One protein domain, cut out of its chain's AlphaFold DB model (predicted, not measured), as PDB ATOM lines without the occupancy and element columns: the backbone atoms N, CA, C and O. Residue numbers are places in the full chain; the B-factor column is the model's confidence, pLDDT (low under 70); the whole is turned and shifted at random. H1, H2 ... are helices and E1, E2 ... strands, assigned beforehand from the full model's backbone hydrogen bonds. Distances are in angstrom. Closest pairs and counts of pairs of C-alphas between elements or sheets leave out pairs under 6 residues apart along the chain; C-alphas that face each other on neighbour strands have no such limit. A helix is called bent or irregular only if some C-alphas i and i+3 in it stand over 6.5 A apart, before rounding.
ATOM      1  N   ALA A 695     283.903 231.673 456.171       95.12
ATOM      2  CA  ALA A 695     284.389 232.065 454.850       95.12
ATOM      3  C   ALA A 695     283.334 232.873 454.074       95.12
ATOM      4  O   ALA A 695     283.684 233.812 453.359       95.12
ATOM      5  N   GLU A 696     282.049 232.566 454.273       95.50
ATOM      6  CA  GLU A 696     280.927 233.286 453.662       95.50
ATOM      7  C   GLU A 696     280.531 234.532 454.466       95.50
ATOM      8  O   GLU A 696     280.217 235.579 453.893       95.50
ATOM      9  N   ALA A 697     280.567 234.441 455.799       95.56
ATOM     10  CA  ALA A 697     280.082 235.493 456.687       95.56
ATOM     11  C   ALA A 697     281.106 236.609 456.959       95.56
ATOM     12  O   ALA A 697     280.711 237.759 457.127       95.56
ATOM     13  N   SER A 698     282.410 236.314 456.996       94.25
ATOM     14  CA  SER A 698     283.459 237.224 457.504       94.25
ATOM     15  C   SER A 698     283.452 238.628 456.883       94.25
ATOM     16  O   SER A 698     283.705 239.617 457.571       94.25
ATOM     17  N   GLY A 699     283.098 238.745 455.601       92.75
ATOM     18  CA  GLY A 699     283.019 240.028 454.900       92.75
ATOM     19  C   GLY A 699     281.871 240.944 455.347       92.75
ATOM     20  O   GLY A 699     281.914 242.134 455.034       92.75
ATOM     21  N   ASN A 700     280.852 240.420 456.041       92.88
ATOM     22  CA  ASN A 700     279.649 241.154 456.454       92.88
ATOM     23  C   ASN A 700     278.893 240.461 457.612       92.88
ATOM     24  O   ASN A 700     277.663 240.389 457.596       92.88
ATOM     25  N   TYR A 701     279.596 239.910 458.603       94.06
ATOM     26  CA  TYR A 701     278.966 238.987 459.556       94.06
ATOM     27  C   TYR A 701     277.893 239.639 460.443       94.06
ATOM     28  O   TYR A 701     276.974 238.947 460.866       94.06
ATOM     29  N   HIS A 702     277.933 240.963 460.646       91.50
ATOM     30  CA  HIS A 702     276.837 241.708 461.286       91.50
ATOM     31  C   HIS A 702     275.495 241.539 460.544       91.50
ATOM     32  O   HIS A 702     274.445 241.502 461.178       91.50
ATOM     33  N   ASP A 703     275.568 241.437 459.212       90.50
ATOM     34  CA  ASP A 703     274.517 241.105 458.240       90.50
ATOM     35  C   ASP A 703     274.027 239.656 458.211       90.50
ATOM     36  O   ASP A 703     272.841 239.357 458.050       90.50
ATOM     37  N   SER A 704     275.007 238.754 458.190       93.62
ATOM     38  CA  SER A 704     274.815 237.371 457.754       93.62
ATOM     39  C   SER A 704     274.752 236.369 458.898       93.62
ATOM     40  O   SER A 704     274.410 235.218 458.649       93.62
ATOM     41  N   ALA A 705     275.065 236.787 460.122       96.31
ATOM     42  CA  ALA A 705     274.950 235.985 461.333       96.31
ATOM     43  C   ALA A 705     274.080 236.723 462.372       96.31
ATOM     44  O   ALA A 705     274.000 237.954 462.339       96.31
ATOM     45  N   PRO A 706     273.395 236.009 463.280       96.94
ATOM     46  CA  PRO A 706     272.538 236.643 464.273       96.94
ATOM     47  C   PRO A 706     273.366 237.312 465.373       96.94
ATOM     48  O   PRO A 706     274.356 236.756 465.858       96.94
ATOM     49  N   ARG A 707     272.905 238.481 465.828       95.94
ATOM     50  CA  ARG A 707     273.261 238.989 467.154       95.94
ATOM     51  C   ARG A 707     272.535 238.132 468.187       95.94
ATOM     52  O   ARG A 707     271.309 238.151 468.224       95.94
ATOM     53  N   LEU A 708     273.277 237.412 469.015       97.12
ATOM     54  CA  LEU A 708     272.719 236.520 470.023       97.12
ATOM     55  C   LEU A 708     272.257 237.318 471.249       97.12
ATOM     56  O   LEU A 708     272.986 238.162 471.777       97.12
ATOM     57  N   SER A 709     271.032 237.051 471.689       96.38
ATOM     58  CA  SER A 709     270.495 237.477 472.981       96.38
ATOM     59  C   SER A 709     270.719 236.407 474.053       96.38
ATOM     60  O   SER A 709     271.032 235.256 473.742       96.38
ATOM     61  N   ASP A 710     270.483 236.750 475.320       96.69
ATOM     62  CA  ASP A 710     270.478 235.758 476.404       96.69
ATOM     63  C   ASP A 710     269.465 234.631 476.134       96.69
ATOM     64  O   ASP A 710     269.748 233.464 476.391       96.69
ATOM     65  N   ALA A 711     268.304 234.951 475.550       97.81
ATOM     66  CA  ALA A 711     267.303 233.951 475.181       97.81
ATOM     67  C   ALA A 711     267.816 232.994 474.091       97.81
ATOM     68  O   ALA A 711     267.572 231.789 474.171       97.81
ATOM     69  N   ASP A 712     268.569 233.505 473.114       98.12
ATOM     70  CA  ASP A 712     269.186 232.672 472.077       98.12
ATOM     71  C   ASP A 712     270.244 231.740 472.675       98.12
ATOM     72  O   ASP A 712     270.267 230.555 472.351       98.12
ATOM     73  N   LEU A 713     271.085 232.236 473.591       98.25
ATOM     74  CA  LEU A 713     272.085 231.414 474.283       98.25
ATOM     75  C   LEU A 713     271.431 230.277 475.081       98.25
ATOM     76  O   LEU A 713     271.893 229.134 475.020       98.25
ATOM     77  N   GLN A 714     270.335 230.560 475.789       98.12
ATOM     78  CA  GLN A 714     269.571 229.546 476.524       98.12
ATOM     79  C   GLN A 714     268.933 228.521 475.578       98.12
ATOM     80  O   GLN A 714     268.982 227.325 475.854       98.12
ATOM     81  N   ALA A 715     268.384 228.963 474.442       97.81
ATOM     82  CA  ALA A 715     267.799 228.072 473.442       97.81
ATOM     83  C   ALA A 715     268.850 227.173 472.768       97.81
ATOM     84  O   ALA A 715     268.600 225.987 472.564       97.81
ATOM     85  N   ILE A 716     270.031 227.717 472.458       97.31
ATOM     86  CA  ILE A 716     271.144 226.982 471.839       97.31
ATOM     87  C   ILE A 716     271.712 225.926 472.793       97.31
ATOM     88  O   ILE A 716     272.017 224.811 472.375       97.31
ATOM     89  N   THR A 717     271.885 226.283 474.066       97.81
ATOM     90  CA  THR A 717     272.578 225.427 475.042       97.81
ATOM     91  C   THR A 717     271.649 224.530 475.851       97.81
ATOM     92  O   THR A 717     272.118 223.573 476.464       97.81
ATOM     93  N   GLY A 718     270.355 224.852 475.912       97.50
ATOM     94  CA  GLY A 718     269.400 224.237 476.835       97.50
ATOM     95  C   GLY A 718     269.610 224.622 478.307       97.50
ATOM     96  O   GLY A 718     268.945 224.065 479.182       97.50
ATOM     97  N   VAL A 719     270.525 225.552 478.613       97.62
ATOM     98  CA  VAL A 719     270.843 225.956 479.988       97.62
ATOM     99  C   VAL A 719     269.977 227.142 480.398       97.62
ATOM    100  O   VAL A 719     270.191 228.261 479.943       97.62
ATOM    101  N   ALA A 720     269.018 226.911 481.294       97.56
ATOM    102  CA  ALA A 720     268.158 227.969 481.818       97.56
ATOM    103  C   ALA A 720     268.961 229.028 482.594       97.56
ATOM    104  O   ALA A 720     269.798 228.693 483.433       97.56
ATOM    105  N   GLY A 721     268.679 230.307 482.334       96.38
ATOM    106  CA  GLY A 721     269.315 231.426 483.038       96.38
ATOM    107  C   GLY A 721     270.746 231.747 482.597       96.38
ATOM    108  O   GLY A 721     271.374 232.602 483.218       96.38
ATOM    109  N   LEU A 722     271.259 231.103 481.541       97.44
ATOM    110  CA  LEU A 722     272.516 231.505 480.914       97.44
ATOM    111  C   LEU A 722     272.404 232.937 480.378       97.44
ATOM    112  O   LEU A 722     271.476 233.260 479.633       97.44
ATOM    113  N   VAL A 723     273.364 233.775 480.762       96.00
ATOM    114  CA  VAL A 723     273.465 235.175 480.343       96.00
ATOM    115  C   VAL A 723     274.891 235.515 479.924       96.00
ATOM    116  O   VAL A 723     275.854 234.944 480.449       96.00
ATOM    117  N   ALA A 724     275.025 236.475 479.011       94.75
ATOM    118  CA  ALA A 724     276.301 237.098 478.680       94.75
ATOM    119  C   ALA A 724     276.419 238.460 479.376       94.75
ATOM    120  O   ALA A 724     275.558 239.330 479.241       94.75
ATOM    121  N   ARG A 725     277.501 238.663 480.126       92.62
ATOM    122  CA  ARG A 725     277.790 239.917 480.833       92.62
ATOM    123  C   ARG A 725     279.200 240.385 480.529       92.62
ATOM    124  O   ARG A 725     280.054 239.609 480.117       92.62
ATOM    125  N   GLY A 726     279.453 241.657 480.777       90.06
ATOM    126  CA  GLY A 726     280.803 242.180 480.817       90.06
ATOM    127  C   GLY A 726     280.818 243.662 481.115       90.06
ATOM    128  O   GLY A 726     279.776 244.318 481.141       90.06
ATOM    129  N   ALA A 727     282.015 244.166 481.356       87.56
ATOM    130  CA  ALA A 727     282.269 245.565 481.642       87.56
ATOM    131  C   ALA A 727     283.597 245.971 481.010       87.56
ATOM    132  O   ALA A 727     284.520 245.161 480.940       87.56
ATOM    133  N   ILE A 728     283.683 247.229 480.593       82.75
ATOM    134  CA  ILE A 728     284.936 247.901 480.253       82.75
ATOM    135  C   ILE A 728     285.184 248.921 481.360       82.75
ATOM    136  O   ILE A 728     284.245 249.592 481.791       82.75
ATOM    137  N   ASP A 729     286.417 248.996 481.851       80.50
ATOM    138  CA  ASP A 729     286.811 249.996 482.841       80.50
ATOM    139  C   ASP A 729     286.795 251.385 482.178       80.50
ATOM    140  O   ASP A 729     287.572 251.617 481.249       80.50
ATOM    141  N   PRO A 730     285.946 252.325 482.631       76.19
ATOM    142  CA  PRO A 730     285.894 253.662 482.046       76.19
ATOM    143  C   PRO A 730     287.203 254.448 482.207       76.19
ATOM    144  O   PRO A 730     287.454 255.371 481.437       76.19
ATOM    145  N   ALA A 731     288.023 254.119 483.212       79.88
ATOM    146  CA  ALA A 731     289.303 254.782 483.457       79.88
ATOM    147  C   ALA A 731     290.446 254.201 482.609       79.88
ATOM    148  O   ALA A 731     291.461 254.866 482.405       79.88
ATOM    149  N   ASP A 732     290.300 252.967 482.128       77.19
ATOM    150  CA  ASP A 732     291.249 252.337 481.221       77.19
ATOM    151  C   ASP A 732     290.496 251.364 480.304       77.19
ATOM    152  O   ASP A 732     290.343 250.191 480.655       77.19
ATOM    153  N   PRO A 733     290.080 251.795 479.101       74.31
ATOM    154  CA  PRO A 733     289.238 250.990 478.213       74.31
ATOM    155  C   PRO A 733     289.935 249.739 477.664       74.31
ATOM    156  O   PRO A 733     289.371 248.955 476.901       74.31
ATOM    157  N   THR A 734     291.192 249.527 478.049       72.06
ATOM    158  CA  THR A 734     291.920 248.285 477.789       72.06
ATOM    159  C   THR A 734     291.669 247.206 478.807       72.06
ATOM    160  O   THR A 734     292.072 246.065 478.583       72.06
ATOM    161  N   ARG A 735     291.000 247.559 479.897       79.81
ATOM    162  CA  ARG A 735     290.616 246.667 480.973       79.81
ATOM    163  C   ARG A 735     289.127 246.411 480.901       79.81
ATOM    164  O   ARG A 735     288.331 247.256 480.501       79.81
ATOM    165  N   GLY A 736     288.768 245.218 481.326       86.25
ATOM    166  CA  GLY A 736     287.400 244.767 481.312       86.25
ATOM    167  C   GLY A 736     287.341 243.265 481.444       86.25
ATOM    168  O   GLY A 736     288.367 242.590 481.542       86.25
ATOM    169  N   HIS A 737     286.129 242.747 481.419       91.31
ATOM    170  CA  HIS A 737     285.899 241.319 481.351       91.31
ATOM    171  C   HIS A 737     284.643 241.025 480.546       91.31
ATOM    172  O   HIS A 737     283.751 241.868 480.414       91.31
ATOM    173  N   VAL A 738     284.566 239.799 480.053       93.06
ATOM    174  CA  VAL A 738     283.358 239.192 479.500       93.06
ATOM    175  C   VAL A 738     283.126 237.901 480.261       93.06
ATOM    176  O   VAL A 738     284.077 237.201 480.583       93.06
ATOM    177  N   ALA A 739     281.880 237.567 480.558       94.38
ATOM    178  CA  ALA A 739     281.532 236.323 481.215       94.38
ATOM    179  C   ALA A 739     280.252 235.739 480.629       94.38
ATOM    180  O   ALA A 739     279.260 236.444 480.433       94.38
ATOM    181  N   LEU A 740     280.270 234.430 480.410       96.19
ATOM    182  CA  LEU A 740     279.071 233.628 480.200       96.19
ATOM    183  C   LEU A 740     278.761 232.893 481.497       96.19
ATOM    184  O   LEU A 740     279.621 232.194 482.020       96.19
ATOM    185  N   GLY A 741     277.559 233.001 482.041       95.62
ATOM    186  CA  GLY A 741     277.266 232.248 483.257       95.62
ATOM    187  C   GLY A 741     275.807 232.203 483.637       95.62
ATOM    188  O   GLY A 741     274.978 232.911 483.070       95.62
ATOM    189  N   VAL A 742     275.512 231.356 484.617       95.81
ATOM    190  CA  VAL A 742     274.204 231.295 485.264       95.81
ATOM    191  C   VAL A 742     274.339 231.977 486.625       95.81
ATOM    192  O   VAL A 742     275.248 231.624 487.387       95.81
ATOM    193  N   PRO A 743     273.482 232.961 486.953       92.50
ATOM    194  CA  PRO A 743     273.467 233.555 488.284       92.50
ATOM    195  C   PRO A 743     273.402 232.472 489.370       92.50
ATOM    196  O   PRO A 743     272.667 231.503 489.224       92.50
ATOM    197  N   GLU A 744     274.180 232.637 490.443       89.19
ATOM    198  CA  GLU A 744     274.217 231.729 491.608       89.19
ATOM    199  C   GLU A 744     274.791 230.319 491.363       89.19
ATOM    200  O   GLU A 744     274.870 229.523 492.300       89.19
ATOM    201  N   ALA A 745     275.248 229.988 490.149       94.00
ATOM    202  CA  ALA A 745     275.947 228.726 489.925       94.00
ATOM    203  C   ALA A 745     277.256 228.667 490.732       94.00
ATOM    204  O   ALA A 745     277.979 229.656 490.840       94.00
ATOM    205  N   ALA A 746     277.563 227.499 491.299       95.06
ATOM    206  CA  ALA A 746     278.774 227.291 492.087       95.06
ATOM    207  C   ALA A 746     280.020 227.194 491.194       95.06
ATOM    208  O   ALA A 746     279.954 226.680 490.080       95.06
ATOM    209  N   ALA A 747     281.169 227.638 491.714       95.75
ATOM    210  CA  ALA A 747     282.458 227.451 491.052       95.75
ATOM    211  C   ALA A 747     282.761 225.955 490.845       95.75
ATOM    212  O   ALA A 747     282.438 225.117 491.692       95.75
ATOM    213  N   GLY A 748     283.425 225.632 489.742       95.56
ATOM    214  CA  GLY A 748     283.824 224.272 489.397       95.56
ATOM    215  C   GLY A 748     284.846 224.257 488.260       95.56
ATOM    216  O   GLY A 748     285.272 225.313 487.795       95.56
ATOM    217  N   PRO A 749     285.263 223.072 487.790       94.50
ATOM    218  CA  PRO A 749     286.153 222.980 486.638       94.50
ATOM    219  C   PRO A 749     285.561 223.704 485.424       94.50
ATOM    220  O   PRO A 749     284.392 223.497 485.098       94.50
ATOM    221  N   GLY A 750     286.345 224.583 484.795       94.00
ATOM    222  CA  GLY A 750     285.916 225.411 483.660       94.00
ATOM    223  C   GLY A 750     284.831 226.453 483.972       94.00
ATOM    224  O   GLY A 750     284.386 227.143 483.057       94.00
ATOM    225  N   TYR A 751     284.400 226.590 485.234       96.75
ATOM    226  CA  TYR A 751     283.382 227.556 485.646       96.75
ATOM    227  C   TYR A 751     283.810 228.373 486.865       96.75
ATOM    228  O   TYR A 751     284.016 227.866 487.970       96.75
ATOM    229  N   ARG A 752     283.838 229.682 486.675       94.75
ATOM    230  CA  ARG A 752     284.167 230.692 487.657       94.75
ATOM    231  C   ARG A 752     282.951 231.554 487.954       94.75
ATOM    232  O   ARG A 752     282.270 232.054 487.056       94.75
ATOM    233  N   VAL A 753     282.713 231.767 489.244       92.19
ATOM    234  CA  VAL A 753     281.698 232.712 489.711       92.19
ATOM    235  C   VAL A 753     282.207 234.122 489.463       92.19
ATOM    236  O   VAL A 753     283.277 234.496 489.945       92.19
ATOM    237  N   LEU A 754     281.446 234.904 488.700       82.31
ATOM    238  CA  LEU A 754     281.771 236.303 488.480       82.31
ATOM    239  C   LEU A 754     281.431 237.110 489.746       82.31
ATOM    240  O   LEU A 754     280.298 237.013 490.228       82.31
ATOM    241  N   PRO A 755     282.365 237.908 490.285       80.81
ATOM    242  CA  PRO A 755     282.048 238.822 491.372       80.81
ATOM    243  C   PRO A 755     281.117 239.936 490.883       80.81
ATOM    244  O   PRO A 755     281.116 240.291 489.707       80.81
ATOM    245  N   GLU A 756     280.344 240.530 491.796       80.50
ATOM    246  CA  GLU A 756     279.464 241.666 491.469       80.50
ATOM    247  C   GLU A 756     280.246 242.862 490.910       80.50
ATOM    248  O   GLU A 756     279.773 243.565 490.019       80.50
ATOM    249  N   THR A 757     281.462 243.069 491.418       82.75
ATOM    250  CA  THR A 757     282.388 244.115 490.983       82.75
ATOM    251  C   THR A 757     283.725 243.499 490.603       82.75
ATOM    252  O   THR A 757     284.369 242.868 491.446       82.75
ATOM    253  N   TRP A 758     284.150 243.732 489.363       83.31
ATOM    254  CA  TRP A 758     285.444 243.284 488.859       83.31
ATOM    255  C   TRP A 758     286.598 244.069 489.490       83.31
ATOM    256  O   TRP A 758     286.710 245.280 489.306       83.31
ATOM    257  N   ASP A 759     287.477 243.366 490.191       84.88
ATOM    258  CA  ASP A 759     288.755 243.845 490.703       84.88
ATOM    259  C   ASP A 759     289.865 243.024 490.054       84.88
ATOM    260  O   ASP A 759     290.042 241.852 490.359       84.88
ATOM    261  N   ARG A 760     290.657 243.640 489.179       75.31
ATOM    262  CA  ARG A 760     291.733 242.946 488.460       75.31
ATOM    263  C   ARG A 760     292.758 242.280 489.390       75.31
ATOM    264  O   ARG A 760     293.237 241.196 489.089       75.31
ATOM    265  N   GLN A 761     293.136 242.914 490.501       79.44
ATOM    266  CA  GLN A 761     294.177 242.354 491.374       79.44
ATOM    267  C   GLN A 761     293.704 241.078 492.068       79.44
ATOM    268  O   GLN A 761     294.510 240.190 492.339       79.44
ATOM    269  N   ARG A 762     292.402 241.000 492.349       85.62
ATOM    270  CA  ARG A 762     291.771 239.859 493.011       85.62
ATOM    271  C   ARG A 762     291.232 238.817 492.027       85.62
ATOM    272  O   ARG A 762     291.307 237.628 492.314       85.62
ATOM    273  N   ASP A 763     290.672 239.267 490.907       85.38
ATOM    274  CA  ASP A 763     289.817 238.475 490.017       85.38
ATOM    275  C   ASP A 763     290.502 238.069 488.708       85.38
ATOM    276  O   ASP A 763     289.914 237.325 487.925       85.38
ATOM    277  N   THR A 764     291.718 238.532 488.421       83.00
ATOM    278  CA  THR A 764     292.502 237.969 487.316       83.00
ATOM    279  C   THR A 764     293.022 236.586 487.736       83.00
ATOM    280  O   THR A 764     293.839 236.470 488.646       83.00
ATOM    281  N   ASP A 765     292.571 235.528 487.064       86.75
ATOM    282  CA  ASP A 765     293.154 234.173 487.128       86.75
ATOM    283  C   ASP A 765     293.748 233.820 485.774       86.75
ATOM    284  O   ASP A 765     293.594 234.632 484.890       86.75
ATOM    285  N   TRP A 766     294.392 232.669 485.585       82.56
ATOM    286  CA  TRP A 766     295.052 232.266 484.326       82.56
ATOM    287  C   TRP A 766     294.442 231.022 483.709       82.56
ATOM    288  O   TRP A 766     295.106 230.309 482.960       82.56
ATOM    289  N   THR A 767     293.227 230.700 484.135       90.94
ATOM    290  CA  THR A 767     292.632 229.408 483.870       90.94
ATOM    291  C   THR A 767     291.597 229.538 482.775       90.94
ATOM    292  O   THR A 767     290.713 230.375 482.886       90.94
ATOM    293  N   LEU A 768     291.628 228.670 481.766       95.69
ATOM    294  CA  LEU A 768     290.563 228.618 480.774       95.69
ATOM    295  C   LEU A 768     289.224 228.339 481.471       95.69
ATOM    296  O   LEU A 768     288.991 227.255 482.013       95.69
ATOM    297  N   ASN A 769     288.340 229.329 481.450       96.88
ATOM    298  CA  ASN A 769     287.018 229.242 482.045       96.88
ATOM    299  C   ASN A 769     286.019 230.147 481.304       96.88
ATOM    300  O   ASN A 769     286.290 230.664 480.221       96.88
ATOM    301  N   ASN A 770     284.826 230.297 481.867       96.94
ATOM    302  CA  ASN A 770     283.712 231.056 481.305       96.94
ATOM    303  C   ASN A 770     283.859 232.585 481.392       96.94
ATOM    304  O   ASN A 770     282.955 233.302 480.953       96.94
ATOM    305  N   VAL A 771     284.951 233.080 481.969       95.31
ATOM    306  CA  VAL A 771     285.288 234.493 482.106       95.31
ATOM    307  C   VAL A 771     286.538 234.785 481.280       95.31
ATOM    308  O   VAL A 771     287.497 234.029 481.328       95.31
ATOM    309  N   MET A 772     286.503 235.881 480.527       93.06
ATOM    310  CA  MET A 772     287.604 236.401 479.722       93.06
ATOM    311  C   MET A 772     288.028 237.763 480.281       93.06
ATOM    312  O   MET A 772     287.245 238.714 480.216       93.06
ATOM    313  N   ASP A 773     289.250 237.892 480.796       90.25
ATOM    314  CA  ASP A 773     289.908 239.173 481.075       90.25
ATOM    315  C   ASP A 773     290.249 239.849 479.746       90.25
ATOM    316  O   ASP A 773     291.154 239.441 479.012       90.25
ATOM    317  N   TRP A 774     289.536 240.934 479.453       84.06
ATOM    318  CA  TRP A 774     289.611 241.637 478.176       84.06
ATOM    319  C   TRP A 774     291.017 242.114 477.826       84.06
ATOM    320  O   TRP A 774     291.391 242.179 476.656       84.06
ATOM    321  N   SER A 775     291.811 242.468 478.833       78.75
ATOM    322  CA  SER A 775     293.154 243.005 478.624       78.75
ATOM    323  C   SER A 775     294.163 241.934 478.225       78.75
ATOM    324  O   SER A 775     295.323 242.241 477.934       78.75
ATOM    325  N   ARG A 776     293.737 240.672 478.249       81.75
ATOM    326  CA  ARG A 776     294.652 239.568 478.410       81.75
ATOM    327  C   ARG A 776     294.272 238.386 477.542       81.75
ATOM    328  O   ARG A 776     295.046 238.056 476.655       81.75
ATOM    329  N   GLU A 777     293.105 237.818 477.775       90.38
ATOM    330  CA  GLU A 777     292.671 236.560 477.186       90.38
ATOM    331  C   GLU A 777     291.978 236.784 475.851       90.38
ATOM    332  O   GLU A 777     291.303 237.792 475.632       90.38
ATOM    333  N   ASP A 778     292.151 235.824 474.954       92.94
ATOM    334  CA  ASP A 778     291.557 235.841 473.619       92.94
ATOM    335  C   ASP A 778     290.171 235.207 473.549       92.94
ATOM    336  O   ASP A 778     289.421 235.468 472.601       92.94
ATOM    337  N   THR A 779     289.847 234.363 474.529       96.12
ATOM    338  CA  THR A 779     288.581 233.643 474.578       96.12
ATOM    339  C   THR A 779     288.148 233.323 476.004       96.12
ATOM    340  O   THR A 779     288.979 233.066 476.867       96.12
ATOM    341  N   ALA A 780     286.833 233.241 476.206       97.00
ATOM    342  CA  ALA A 780     286.212 232.474 477.290       97.00
ATOM    343  C   ALA A 780     285.582 231.189 476.735       97.00
ATOM    344  O   ALA A 780     285.186 231.145 475.566       97.00
ATOM    345  N   ALA A 781     285.446 230.169 477.579       98.06
ATOM    346  CA  ALA A 781     284.783 228.909 477.269       98.06
ATOM    347  C   ALA A 781     283.700 228.589 478.309       98.06
ATOM    348  O   ALA A 781     283.986 228.442 479.493       98.06
ATOM    349  N   TYR A 782     282.451 228.426 477.870       98.12
ATOM    350  CA  TYR A 782     281.356 227.976 478.735       98.12
ATOM    351  C   TYR A 782     280.966 226.533 478.413       98.12
ATOM    352  O   TYR A 782     280.470 226.254 477.319       98.12
ATOM    353  N   ALA A 783     281.178 225.616 479.360       98.00
ATOM    354  CA  ALA A 783     280.841 224.204 479.200       98.00
ATOM    355  C   ALA A 783     279.327 223.966 479.310       98.00
ATOM    356  O   ALA A 783     278.672 224.446 480.235       98.00
ATOM    357  N   TYR A 784     278.774 223.154 478.413       97.88
ATOM    358  CA  TYR A 784     277.382 222.711 478.475       97.88
ATOM    359  C   TYR A 784     277.235 221.273 477.963       97.88
ATOM    360  O   TYR A 784     278.137 220.713 477.332       97.88
ATOM    361  N   ARG A 785     276.096 220.645 478.270       96.88
ATOM    362  CA  ARG A 785     275.753 219.308 477.772       96.88
ATOM    363  C   ARG A 785     274.689 219.424 476.695       96.88
ATOM    364  O   ARG A 785     273.645 220.017 476.937       96.88
ATOM    365  N   ASN A 786     274.927 218.786 475.559       95.50
ATOM    366  CA  ASN A 786     273.914 218.561 474.532       95.50
ATOM    367  C   ASN A 786     273.964 217.085 474.128       95.50
ATOM    368  O   ASN A 786     275.055 216.539 473.943       95.50
ATOM    369  N   ASP A 787     272.812 216.416 474.098       94.44
ATOM    370  CA  ASP A 787     272.698 214.968 473.859       94.44
ATOM    371  C   ASP A 787     273.654 214.114 474.718       94.44
ATOM    372  O   ASP A 787     274.277 213.151 474.269       94.44
ATOM    373  N   GLY A 788     273.823 214.506 475.986       94.75
ATOM    374  CA  GLY A 788     274.702 213.822 476.937       94.75
ATOM    375  C   GLY A 788     276.203 213.993 476.673       94.75
ATOM    376  O   GLY A 788     277.007 213.454 477.433       94.75
ATOM    377  N   ARG A 789     276.622 214.764 475.664       96.31
ATOM    378  CA  ARG A 789     278.032 215.035 475.334       96.31
ATOM    379  C   ARG A 789     278.455 216.422 475.811       96.31
ATOM    380  O   ARG A 789     277.638 217.339 475.851       96.31
ATOM    381  N   TRP A 790     279.718 216.559 476.209       97.44
ATOM    382  CA  TRP A 790     280.292 217.854 476.576       97.44
ATOM    383  C   TRP A 790     280.570 218.694 475.331       97.44
ATOM    384  O   TRP A 790     281.190 218.217 474.379       97.44
ATOM    385  N   ARG A 791     280.132 219.950 475.373       97.62
ATOM    386  CA  ARG A 791     280.395 220.991 474.378       97.62
ATOM    387  C   ARG A 791     280.802 222.270 475.099       97.62
ATOM    388  O   ARG A 791     280.592 222.401 476.306       97.62
ATOM    389  N   ALA A 792     281.383 223.202 474.363       98.31
ATOM    390  CA  ALA A 792     281.760 224.509 474.867       98.31
ATOM    391  C   ALA A 792     281.268 225.599 473.914       98.31
ATOM    392  O   ALA A 792     281.436 225.485 472.699       98.31
ATOM    393  N   LEU A 793     280.688 226.662 474.468       98.50
ATOM    394  CA  LEU A 793     280.578 227.926 473.752       98.50
ATOM    395  C   LEU A 793     281.898 228.670 473.908       98.50
ATOM    396  O   LEU A 793     282.249 229.062 475.022       98.50
ATOM    397  N   LEU A 794     282.608 228.865 472.802       98.31
ATOM    398  CA  LEU A 794     283.762 229.751 472.751       98.31
ATOM    399  C   LEU A 794     283.306 231.158 472.391       98.31
ATOM    400  O   LEU A 794     282.654 231.354 471.364       98.31
ATOM    401  N   VAL A 795     283.666 232.125 473.229       97.94
ATOM    402  CA  VAL A 795     283.463 233.554 472.971       97.94
ATOM    403  C   VAL A 795     284.810 234.153 472.629       97.94
ATOM    404  O   VAL A 795     285.655 234.281 473.507       97.94
ATOM    405  N   LEU A 796     285.002 234.503 471.362       97.50
ATOM    406  CA  LEU A 796     286.285 234.943 470.826       97.50
ATOM    407  C   LEU A 796     286.344 236.467 470.730       97.50
ATOM    408  O   LEU A 796     285.359 237.096 470.330       97.50
ATOM    409  N   ARG A 797     287.515 237.055 470.999       94.94
ATOM    410  CA  ARG A 797     287.821 238.438 470.593       94.94
ATOM    411  C   ARG A 797     288.077 238.540 469.084       94.94
ATOM    412  O   ARG A 797     288.592 237.581 468.501       94.94
ATOM    413  N   PRO A 798     287.805 239.693 468.446       95.00
ATOM    414  CA  PRO A 798     288.041 239.890 467.013       95.00
ATOM    415  C   PRO A 798     289.443 239.543 466.511       95.00
ATOM    416  O   PRO A 798     289.600 238.939 465.448       95.00
ATOM    417  N   GLU A 799     290.466 239.870 467.293       93.62
ATOM    418  CA  GLU A 799     291.872 239.583 467.005       93.62
ATOM    419  C   GLU A 799     292.157 238.075 466.927       93.62
ATOM    420  O   GLU A 799     293.027 237.630 466.172       93.62
ATOM    421  N   ALA A 800     291.386 237.287 467.676       95.50
ATOM    422  CA  ALA A 800     291.564 235.855 467.851       95.50
ATOM    423  C   ALA A 800     290.774 235.015 466.834       95.50
ATOM    424  O   ALA A 800     291.070 233.829 466.668       95.50
ATOM    425  N   TYR A 801     289.807 235.606 466.114       96.56
ATOM    426  CA  TYR A 801     288.890 234.879 465.221       96.56
ATOM    427  C   TYR A 801     289.624 233.913 464.296       96.56
ATOM    428  O   TYR A 801     289.350 232.719 464.292       96.56
ATOM    429  N   ARG A 802     290.600 234.404 463.526       95.25
ATOM    430  CA  ARG A 802     291.298 233.558 462.549       95.25
ATOM    431  C   ARG A 802     292.096 232.440 463.220       95.25
ATOM    432  O   ARG A 802     292.062 231.314 462.738       95.25
ATOM    433  N   ALA A 803     292.778 232.732 464.328       96.19
ATOM    434  CA  ALA A 803     293.613 231.745 465.003       96.19
ATOM    435  C   ALA A 803     292.769 230.596 465.561       96.19
ATOM    436  O   ALA A 803     293.062 229.438 465.283       96.19
ATOM    437  N   TYR A 804     291.679 230.902 466.260       97.81
ATOM    438  CA  TYR A 804     290.824 229.876 466.852       97.81
ATOM    439  C   TYR A 804     289.973 229.155 465.802       97.81
ATOM    440  O   TYR A 804     289.845 227.937 465.849       97.81
ATOM    441  N   LEU A 805     289.447 229.846 464.788       97.94
ATOM    442  CA  LEU A 805     288.652 229.177 463.752       97.94
ATOM    443  C   LEU A 805     289.483 228.224 462.870       97.94
ATOM    444  O   LEU A 805     288.916 227.283 462.309       97.94
ATOM    445  N   GLU A 806     290.796 228.450 462.741       96.38
ATOM    446  CA  GLU A 806     291.690 227.621 461.918       96.38
ATOM    447  C   GLU A 806     292.533 226.614 462.720       96.38
ATOM    448  O   GLU A 806     292.886 225.566 462.178       96.38
ATOM    449  N   LEU A 807     292.884 226.917 463.977       97.50
ATOM    450  CA  LEU A 807     293.876 226.158 464.753       97.50
ATOM    451  C   LEU A 807     293.315 225.496 466.012       97.50
ATOM    452  O   LEU A 807     294.091 224.856 466.721       97.50
ATOM    453  N   LEU A 808     292.021 225.636 466.317       97.62
ATOM    454  CA  LEU A 808     291.442 225.034 467.519       97.62
ATOM    455  C   LEU A 808     291.684 223.515 467.555       97.62
ATOM    456  O   LEU A 808     291.315 222.774 466.642       97.62
ATOM    457  N   ASN A 809     292.313 223.065 468.635       96.25
ATOM    458  CA  ASN A 809     292.604 221.677 468.937       96.25
ATOM    459  C   ASN A 809     291.419 221.061 469.684       96.25
ATOM    460  O   ASN A 809     291.406 220.986 470.911       96.25
ATOM    461  N   GLU A 810     290.399 220.660 468.934       96.00
ATOM    462  CA  GLU A 810     289.235 220.004 469.521       96.00
ATOM    463  C   GLU A 810     289.543 218.580 469.995       96.00
ATOM    464  O   GLU A 810     290.447 217.903 469.494       96.00
ATOM    465  N   ALA A 811     288.749 218.115 470.956       94.25
ATOM    466  CA  ALA A 811     288.805 216.749 471.442       94.25
ATOM    467  C   ALA A 811     288.444 215.749 470.317       94.25
ATOM    468  O   ALA A 811     287.679 216.095 469.409       94.25
ATOM    469  N   PRO A 812     288.954 214.501 470.346       92.50
ATOM    470  CA  PRO A 812     288.706 213.509 469.291       92.50
ATOM    471  C   PRO A 812     287.220 213.273 468.972       92.50
ATOM    472  O   PRO A 812     286.859 212.997 467.827       92.50
ATOM    473  N   GLU A 813     286.346 213.434 469.967       94.25
ATOM    474  CA  GLU A 813     284.897 213.271 469.856       94.25
ATOM    475  C   GLU A 813     284.234 214.344 468.976       94.25
ATOM    476  O   GLU A 813     283.089 214.166 468.551       94.25
ATOM    477  N   ALA A 814     284.927 215.445 468.660       96.12
ATOM    478  CA  ALA A 814     284.424 216.497 467.778       96.12
ATOM    479  C   ALA A 814     283.982 215.939 466.421       96.12
ATOM    480  O   ALA A 814     282.906 216.285 465.931       96.12
ATOM    481  N   LYS A 815     284.755 215.002 465.856       95.75
ATOM    482  CA  LYS A 815     284.422 214.364 464.577       95.75
ATOM    483  C   LYS A 815     283.100 213.594 464.641       95.75
ATOM    484  O   LYS A 815     282.326 213.608 463.690       95.75
ATOM    485  N   GLU A 816     282.812 212.947 465.767       96.00
ATOM    486  CA  GLU A 816     281.533 212.258 465.957       96.00
ATOM    487  C   GLU A 816     280.367 213.228 466.168       96.00
ATOM    488  O   GLU A 816     279.239 212.912 465.804       96.00
ATOM    489  N   MET A 817     280.611 214.377 466.807       95.94
ATOM    490  CA  MET A 817     279.576 215.369 467.120       95.94
ATOM    491  C   MET A 817     279.199 216.242 465.923       95.94
ATOM    492  O   MET A 817     278.032 216.585 465.760       95.94
ATOM    493  N   PHE A 818     280.183 216.624 465.113       96.81
ATOM    494  CA  PHE A 818     280.029 217.642 464.075       96.81
ATOM    495  C   PHE A 818     280.309 217.113 462.661       96.81
ATOM    496  O   PHE A 818     280.180 217.855 461.685       96.81
ATOM    497  N   GLY A 819     280.683 215.837 462.524       96.25
ATOM    498  CA  GLY A 819     281.098 215.262 461.249       96.25
ATOM    499  C   GLY A 819     282.396 215.898 460.753       96.25
ATOM    500  O   GLY A 819     283.388 215.955 461.471       96.25
ATOM    501  N   GLU A 820     282.380 216.381 459.512       96.00
ATOM    502  CA  GLU A 820     283.524 217.053 458.876       96.00
ATOM    503  C   GLU A 820     283.473 218.588 459.035       96.00
ATOM    504  O   GLU A 820     284.309 219.301 458.473       96.00
ATOM    505  N   LEU A 821     282.494 219.122 459.781       97.62
ATOM    506  CA  LEU A 821     282.394 220.560 460.024       97.62
ATOM    507  C   LEU A 821     283.535 221.029 460.927       97.62
ATOM    508  O   LEU A 821     283.688 220.584 462.064       97.62
ATOM    509  N   ARG A 822     284.304 221.991 460.425       97.31
ATOM    510  CA  ARG A 822     285.389 222.643 461.170       97.31
ATOM    511  C   ARG A 822     284.844 223.737 462.097       97.31
ATOM    512  O   ARG A 822     283.724 224.204 461.885       97.31
ATOM    513  N   PRO A 823     285.625 224.224 463.080       98.00
ATOM    514  CA  PRO A 823     285.247 225.386 463.896       98.00
ATOM    515  C   PRO A 823     284.802 226.602 463.070       98.00
ATOM    516  O   PRO A 823     283.765 227.197 463.355       98.00
ATOM    517  N   SER A 824     285.503 226.906 461.972       97.88
ATOM    518  CA  SER A 824     285.138 227.976 461.029       97.88
ATOM    519  C   SER A 824     283.748 227.834 460.400       97.88
ATOM    520  O   SER A 824     283.254 228.791 459.822       97.88
ATOM    521  N   GLN A 825     283.132 226.655 460.473       98.38
ATOM    522  CA  GLN A 825     281.827 226.342 459.886       98.38
ATOM    523  C   GLN A 825     280.749 226.133 460.950       98.38
ATOM    524  O   GLN A 825     279.664 225.655 460.634       98.38
ATOM    525  N   ARG A 826     281.066 226.445 462.213       98.06
ATOM    526  CA  ARG A 826     280.206 226.275 463.391       98.06
ATOM    527  C   ARG A 826     280.070 227.573 464.183       98.06
ATOM    528  O   ARG A 826     279.889 227.569 465.400       98.06
ATOM    529  N   VAL A 827     280.158 228.701 463.479       98.50
ATOM    530  CA  VAL A 827     279.854 230.014 464.043       98.50
ATOM    531  C   VAL A 827     278.356 230.075 464.320       98.50
ATOM    532  O   VAL A 827     277.559 229.796 463.429       98.50
ATOM    533  N   LEU A 828     277.972 230.437 465.541       98.44
ATOM    534  CA  LEU A 828     276.571 230.542 465.962       98.44
ATOM    535  C   LEU A 828     276.006 231.955 465.783       98.44
ATOM    536  O   LEU A 828     274.801 232.124 465.621       98.44
ATOM    537  N   GLY A 829     276.870 232.968 465.836       98.00
ATOM    538  CA  GLY A 829     276.488 234.374 465.829       98.00
ATOM    539  C   GLY A 829     277.521 235.232 466.548       98.00
ATOM    540  O   GLY A 829     278.682 234.837 466.683       98.00
ATOM    541  N   TYR A 830     277.100 236.403 467.019       97.38
ATOM    542  CA  TYR A 830     277.955 237.321 467.772       97.38
ATOM    543  C   TYR A 830     277.231 237.987 468.950       97.38
ATOM    544  O   TYR A 830     276.005 238.074 468.974       97.38
ATOM    545  N   LEU A 831     278.000 238.484 469.920       95.25
ATOM    546  CA  LEU A 831     277.543 239.223 471.102       95.25
ATOM    547  C   LEU A 831     278.048 240.674 471.069       95.25
ATOM    548  O   LEU A 831     279.072 240.952 470.450       95.25
ATOM    549  N   TYR A 832     277.360 241.574 471.781       91.38
ATOM    550  CA  TYR A 832     277.841 242.931 472.085       91.38
ATOM    551  C   TYR A 832     278.044 243.100 473.585       91.38
ATOM    552  O   TYR A 832     277.069 243.025 474.335       91.38
ATOM    553  N   ILE A 833     279.286 243.347 474.009       87.56
ATOM    554  CA  ILE A 833     279.648 243.449 475.427       87.56
ATOM    555  C   ILE A 833     280.599 244.639 475.677       87.56
ATOM    556  O   ILE A 833     281.582 244.767 474.946       87.56
ATOM    557  N   PRO A 834     280.360 245.478 476.710       82.38
ATOM    558  CA  PRO A 834     279.060 245.713 477.348       82.38
ATOM    559  C   PRO A 834     278.081 246.347 476.342       82.38
ATOM    560  O   PRO A 834     278.518 246.904 475.339       82.38
ATOM    561  N   PRO A 835     276.760 246.311 476.566       66.94
ATOM    562  CA  PRO A 835     275.836 247.083 475.736       66.94
ATOM    563  C   PRO A 835     276.094 248.591 475.927       66.94
ATOM    564  O   PRO A 835     275.975 249.092 477.040       66.94
ATOM    565  N   GLY A 836     276.448 249.326 474.866       65.44
ATOM    566  CA  GLY A 836     276.677 250.778 474.943       65.44
ATOM    567  C   GLY A 836     277.641 251.330 473.889       65.44
ATOM    568  O   GLY A 836     277.994 250.630 472.941       65.44
ATOM    569  N   SER A 837     278.072 252.583 474.069       56.31
ATOM    570  CA  SER A 837     278.972 253.316 473.156       56.31
ATOM    571  C   SER A 837     280.355 252.674 473.003       56.31
ATOM    572  O   SER A 837     280.992 252.838 471.973       56.31
ATOM    573  N   SER A 838     280.781 251.889 473.991       67.38
ATOM    574  CA  SER A 838     282.051 251.156 473.986       67.38
ATOM    575  C   SER A 838     281.881 249.656 473.724       67.38
ATOM    576  O   SER A 838     282.825 248.890 473.926       67.38
ATOM    577  N   ALA A 839     280.694 249.212 473.293       80.25
ATOM    578  CA  ALA A 839     280.423 247.802 473.033       80.25
ATOM    579  C   ALA A 839     281.434 247.200 472.059       80.25
ATOM    580  O   ALA A 839     281.828 247.834 471.082       80.25
ATOM    581  N   ARG A 840     281.813 245.948 472.301       85.31
ATOM    582  CA  ARG A 840     282.671 245.171 471.411       85.31
ATOM    583  C   ARG A 840     281.929 243.976 470.864       85.31
ATOM    584  O   ARG A 840     281.154 243.342 471.583       85.31
ATOM    585  N   THR A 841     282.189 243.668 469.602       92.50
ATOM    586  CA  THR A 841     281.653 242.471 468.958       92.50
ATOM    587  C   THR A 841     282.499 241.258 469.310       92.50
ATOM    588  O   THR A 841     283.710 241.282 469.111       92.50
ATOM    589  N   LEU A 842     281.862 240.193 469.794       95.44
ATOM    590  CA  LEU A 842     282.511 238.915 470.091       95.44
ATOM    591  C   LEU A 842     281.851 237.799 469.299       95.44
ATOM    592  O   LEU A 842     280.625 237.698 469.297       95.44
ATOM    593  N   LEU A 843     282.640 236.950 468.650       97.75
ATOM    594  CA  LEU A 843     282.121 235.812 467.895       97.75
ATOM    595  C   LEU A 843     281.832 234.650 468.841       97.75
ATOM    596  O   LEU A 843     282.643 234.358 469.717       97.75
ATOM    597  N   VAL A 844     280.707 233.967 468.633       98.44
ATOM    598  CA  VAL A 844     280.351 232.767 469.395       98.44
ATOM    599  C   VAL A 844     280.467 231.542 468.499       98.44
ATOM    600  O   VAL A 844     279.856 231.480 467.429       98.44
ATOM    601  N   VAL A 845     281.254 230.565 468.943       98.50
ATOM    602  CA  VAL A 845     281.569 229.341 468.197       98.50
ATOM    603  C   VAL A 845     281.233 228.130 469.054       98.50
ATOM    604  O   VAL A 845     281.549 228.095 470.242       98.50
ATOM    605  N   ASP A 846     280.595 227.131 468.451       98.38
ATOM    606  CA  ASP A 846     280.348 225.847 469.104       98.38
ATOM    607  C   ASP A 846     281.581 224.945 468.964       98.38
ATOM    608  O   ASP A 846     282.074 224.742 467.853       98.38
ATOM    609  N   ALA A 847     282.087 224.413 470.076       98.19
ATOM    610  CA  ALA A 847     283.315 223.624 470.126       98.19
ATOM    611  C   ALA A 847     283.159 222.342 470.958       98.19
ATOM    612  O   ALA A 847     282.371 222.275 471.902       98.19
ATOM    613  N   ALA A 848     283.956 221.318 470.644       97.50
ATOM    614  CA  ALA A 848     284.123 220.131 471.481       97.50
ATOM    615  C   ALA A 848     285.483 220.165 472.182       97.50
ATOM    616  O   ALA A 848     286.495 219.744 471.625       97.50
ATOM    617  N   LEU A 849     285.491 220.640 473.428       96.94
ATOM    618  CA  LEU A 849     286.686 220.659 474.282       96.94
ATOM    619  C   LEU A 849     286.745 219.483 475.272       96.94
ATOM    620  O   LEU A 849     287.705 219.358 476.025       96.94
ATOM    621  N   GLY A 850     285.723 218.623 475.284       96.56
ATOM    622  CA  GLY A 850     285.601 217.539 476.256       96.56
ATOM    623  C   GLY A 850     285.186 218.028 477.646       96.56
ATOM    624  O   GLY A 850     284.610 219.108 477.796       96.56
ATOM    625  N   ASP A 851     285.434 217.194 478.657       97.00
ATOM    626  CA  ASP A 851     285.107 217.501 480.050       97.00
ATOM    627  C   ASP A 851     285.901 218.718 480.550       97.00
ATOM    628  O   ASP A 851     287.125 218.723 480.400       97.00
ATOM    629  N   PRO A 852     285.253 219.725 481.168       97.12
ATOM    630  CA  PRO A 852     285.948 220.903 481.675       97.12
ATOM    631  C   PRO A 852     287.006 220.607 482.744       97.12
ATOM    632  O   PRO A 852     287.918 221.407 482.930       97.12
ATOM    633  N   ALA A 853     286.958 219.450 483.414       96.19
ATOM    634  CA  ALA A 853     288.034 219.011 484.307       96.19
ATOM    635  C   ALA A 853     289.328 218.605 483.579       96.19
ATOM    636  O   ALA A 853     290.379 218.517 484.212       96.19
ATOM    637  N   GLY A 854     289.252 218.334 482.274       95.25
ATOM    638  CA  GLY A 854     290.386 217.977 481.419       95.25
ATOM    639  C   GLY A 854     290.814 219.084 480.456       95.25
ATOM    640  O   GLY A 854     291.665 218.833 479.604       95.25
ATOM    641  N   TRP A 855     290.222 220.277 480.551       96.19
ATOM    642  CA  TRP A 855     290.628 221.418 479.736       96.19
ATOM    643  C   TRP A 855     292.093 221.796 479.996       96.19
ATOM    644  O   TRP A 855     292.615 221.547 481.090       96.19
ATOM    645  N   PRO A 856     292.783 222.382 478.998       94.06
ATOM    646  CA  PRO A 856     294.105 222.936 479.232       94.06
ATOM    647  C   PRO A 856     294.048 224.022 480.307       94.06
ATOM    648  O   PRO A 856     292.999 224.613 480.560       94.06
ATOM    649  N   VAL A 857     295.201 224.287 480.928       91.56
ATOM    650  CA  VAL A 857     295.290 225.303 481.981       91.56
ATOM    651  C   VAL A 857     294.861 226.655 481.443       91.56
ATOM    652  O   VAL A 857     294.035 227.277 482.078       91.56
ATOM    653  N   ASP A 858     295.367 227.086 480.291       93.12
ATOM    654  CA  ASP A 858     295.030 228.381 479.699       93.12
ATOM    655  C   ASP A 858     294.580 228.233 478.234       93.12
ATOM    656  O   ASP A 858     294.655 227.155 477.632       93.12
ATOM    657  N   GLU A 859     294.061 229.321 477.677       94.12
ATOM    658  CA  GLU A 859     293.442 229.379 476.359       94.12
ATOM    659  C   GLU A 859     294.427 229.176 475.203       94.12
ATOM    660  O   GLU A 859     294.051 228.651 474.156       94.12
ATOM    661  N   GLU A 860     295.702 229.523 475.380       93.00
ATOM    662  CA  GLU A 860     296.712 229.397 474.325       93.00
ATOM    663  C   GLU A 860     296.984 227.925 473.964       93.00
ATOM    664  O   GLU A 860     297.307 227.606 472.816       93.00
ATOM    665  N   ASP A 861     296.812 227.005 474.920       93.56
ATOM    666  CA  ASP A 861     296.926 225.558 474.690       93.56
ATOM    667  C   ASP A 861     295.695 224.940 473.999       93.56
ATOM    668  O   ASP A 861     295.734 223.765 473.619       93.56
ATOM    669  N   LEU A 862     294.638 225.723 473.749       96.12
ATOM    670  CA  LEU A 862     293.573 225.324 472.825       96.12
ATOM    671  C   LEU A 862     294.040 225.323 471.368       96.12
ATOM    672  O   LEU A 862     293.342 224.782 470.515       96.12
ATOM    673  N   LEU A 863     295.189 225.919 471.047       96.69
ATOM    674  CA  LEU A 863     295.665 226.035 469.673       96.69
ATOM    675  C   LEU A 863     296.638 224.909 469.323       96.69
ATOM    676  O   LEU A 863     297.640 224.657 469.997       96.69
TER     677      LEU A 863
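What this domain is: This is residues 695 to 863 of the 892 residues of an uncharacterized protein of Phycisphaerae bacterium (UniProt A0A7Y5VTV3). What shape does the backbone make? A strongly twisted, curled sheet of four strands, E4 E5 E7 E6, stands partly face to face with a smaller sheet of three, E1 E2 E3, as a sandwich whose strands cross at only 22 degrees. H4 packs on one face of the larger sheet, over E5 and E7, H2 packs on its opposite face, and the short helices H1, H3, H5 and H6 lie round the outside. What is it built of? The printed part has 169 residues with six named helices and seven named strands, in the order H1 H2 E1 E2 H3 E3 E4 E5 H4 H5 E6 E7 H6, and its class is mixed, helices and strands. Both sheets are antiparallel. How is it spread in space? It is compact and rounded, with a radius of gyration of the C-alphas of 15.1 A and spans of 45 by 37 by 30 A.

Where its parts are: Where do the first elements lie? H1 is residues 701 to 704, with C-alpha 701 at (278.966, 238.987, 459.556), and H2 is residues 710 to 717, 10.6 A long. E1 is residues 723 to 729, 20.1 A, and E2 is residues 732 to 741, 24.6 A. What follows up to the next hairpin? H3 is residues 760 to 763 and E3 residues 771 to 773. E4 is residues 779 to 786, 21.0 A, with C-alpha 779 at (288.581, 233.643, 474.578), and E5 is residues 789 to 796, 22.0 A. Which elements come last? H4 is residues 798 to 807, 15.1 A, and is irregular: C-alphas 799 and 802 are 7.5 A apart. H5 is residues 814 to 818, E6 residues 827 to 833, 17.6 A, and E7 residues 840 to 847, 21.6 A. H6 is residues 859 to 862, with C-alpha 862 at (293.573, 225.324, 472.825).

How they stand to each other: Where do H1 and H2 stand? H1 only grazes the larger sheet, its closest C-alphas to E6 being His 702 and Tyr 830, 7.9 A apart. H2 is on that sheet, on the opposite face from H4, and the closest C-alphas of H2 and E1 are Asp 710 and Val 723, 5.0 A apart. How is the smaller sheet joined, and how does it meet the larger one? E1 and E2 form a hairpin, with N 725 and O 739 at 2.8 A, and E3 is antiparallel to E2, with N 772 and O 738 at 2.8 A; H3 only grazes this sheet. The two sheets make a sandwich, two sheets face to face, and the parts of them that face each other are 9.6 A centre to centre; the closest C-alphas of E3 and E4 are Met 772 and Ala 780, 4.8 A apart, and those of E1 and E6 are Gly 726 and Ile 833, 5.7 A apart. How is the larger sheet joined? E4 and E5 form a hairpin, with N 782 and O 793 at 2.9 A, and so do E6 and E7, with N 831 and O 842 at 2.8 A. E5 and E7 are antiparallel neighbours, with N 794 and O 845 at 2.9 A. E5, H4, H5 and E6 make a split strand-helix-strand unit, two strands running the same way with E7 between them, and its crossover is right-handed. How do the later helices sit, and what do the helix backbones show? H4 runs along the strands at a height over the sheet of 9.2 A, and its closest C-alphas to E7 are Pro 798 and Leu 842, 6.4 A apart; H5 only grazes the sheet, and H6 only just does, with 5 pairs of C-alphas within 10 A. Every O i to N i+4 pair is within hydrogen-bond range in H2 and H5, and 4 of 6 are in H4, while H1, H3 and H6 are too short for such a pair.

The domain as a whole: How far does it reach? The two C-alphas farthest apart are those of Ala 731 and Glu 816, at 46.6 A. Is it unbroken, and which links are long? The printed part has no cut; the links E2 to H3, 18 residues, and E7 to H6, 11 residues, are long. Where is confidence low? The mean pLDDT of the printed part is 92.5, and residues 835 to 838, between E6 and E7, are under 70.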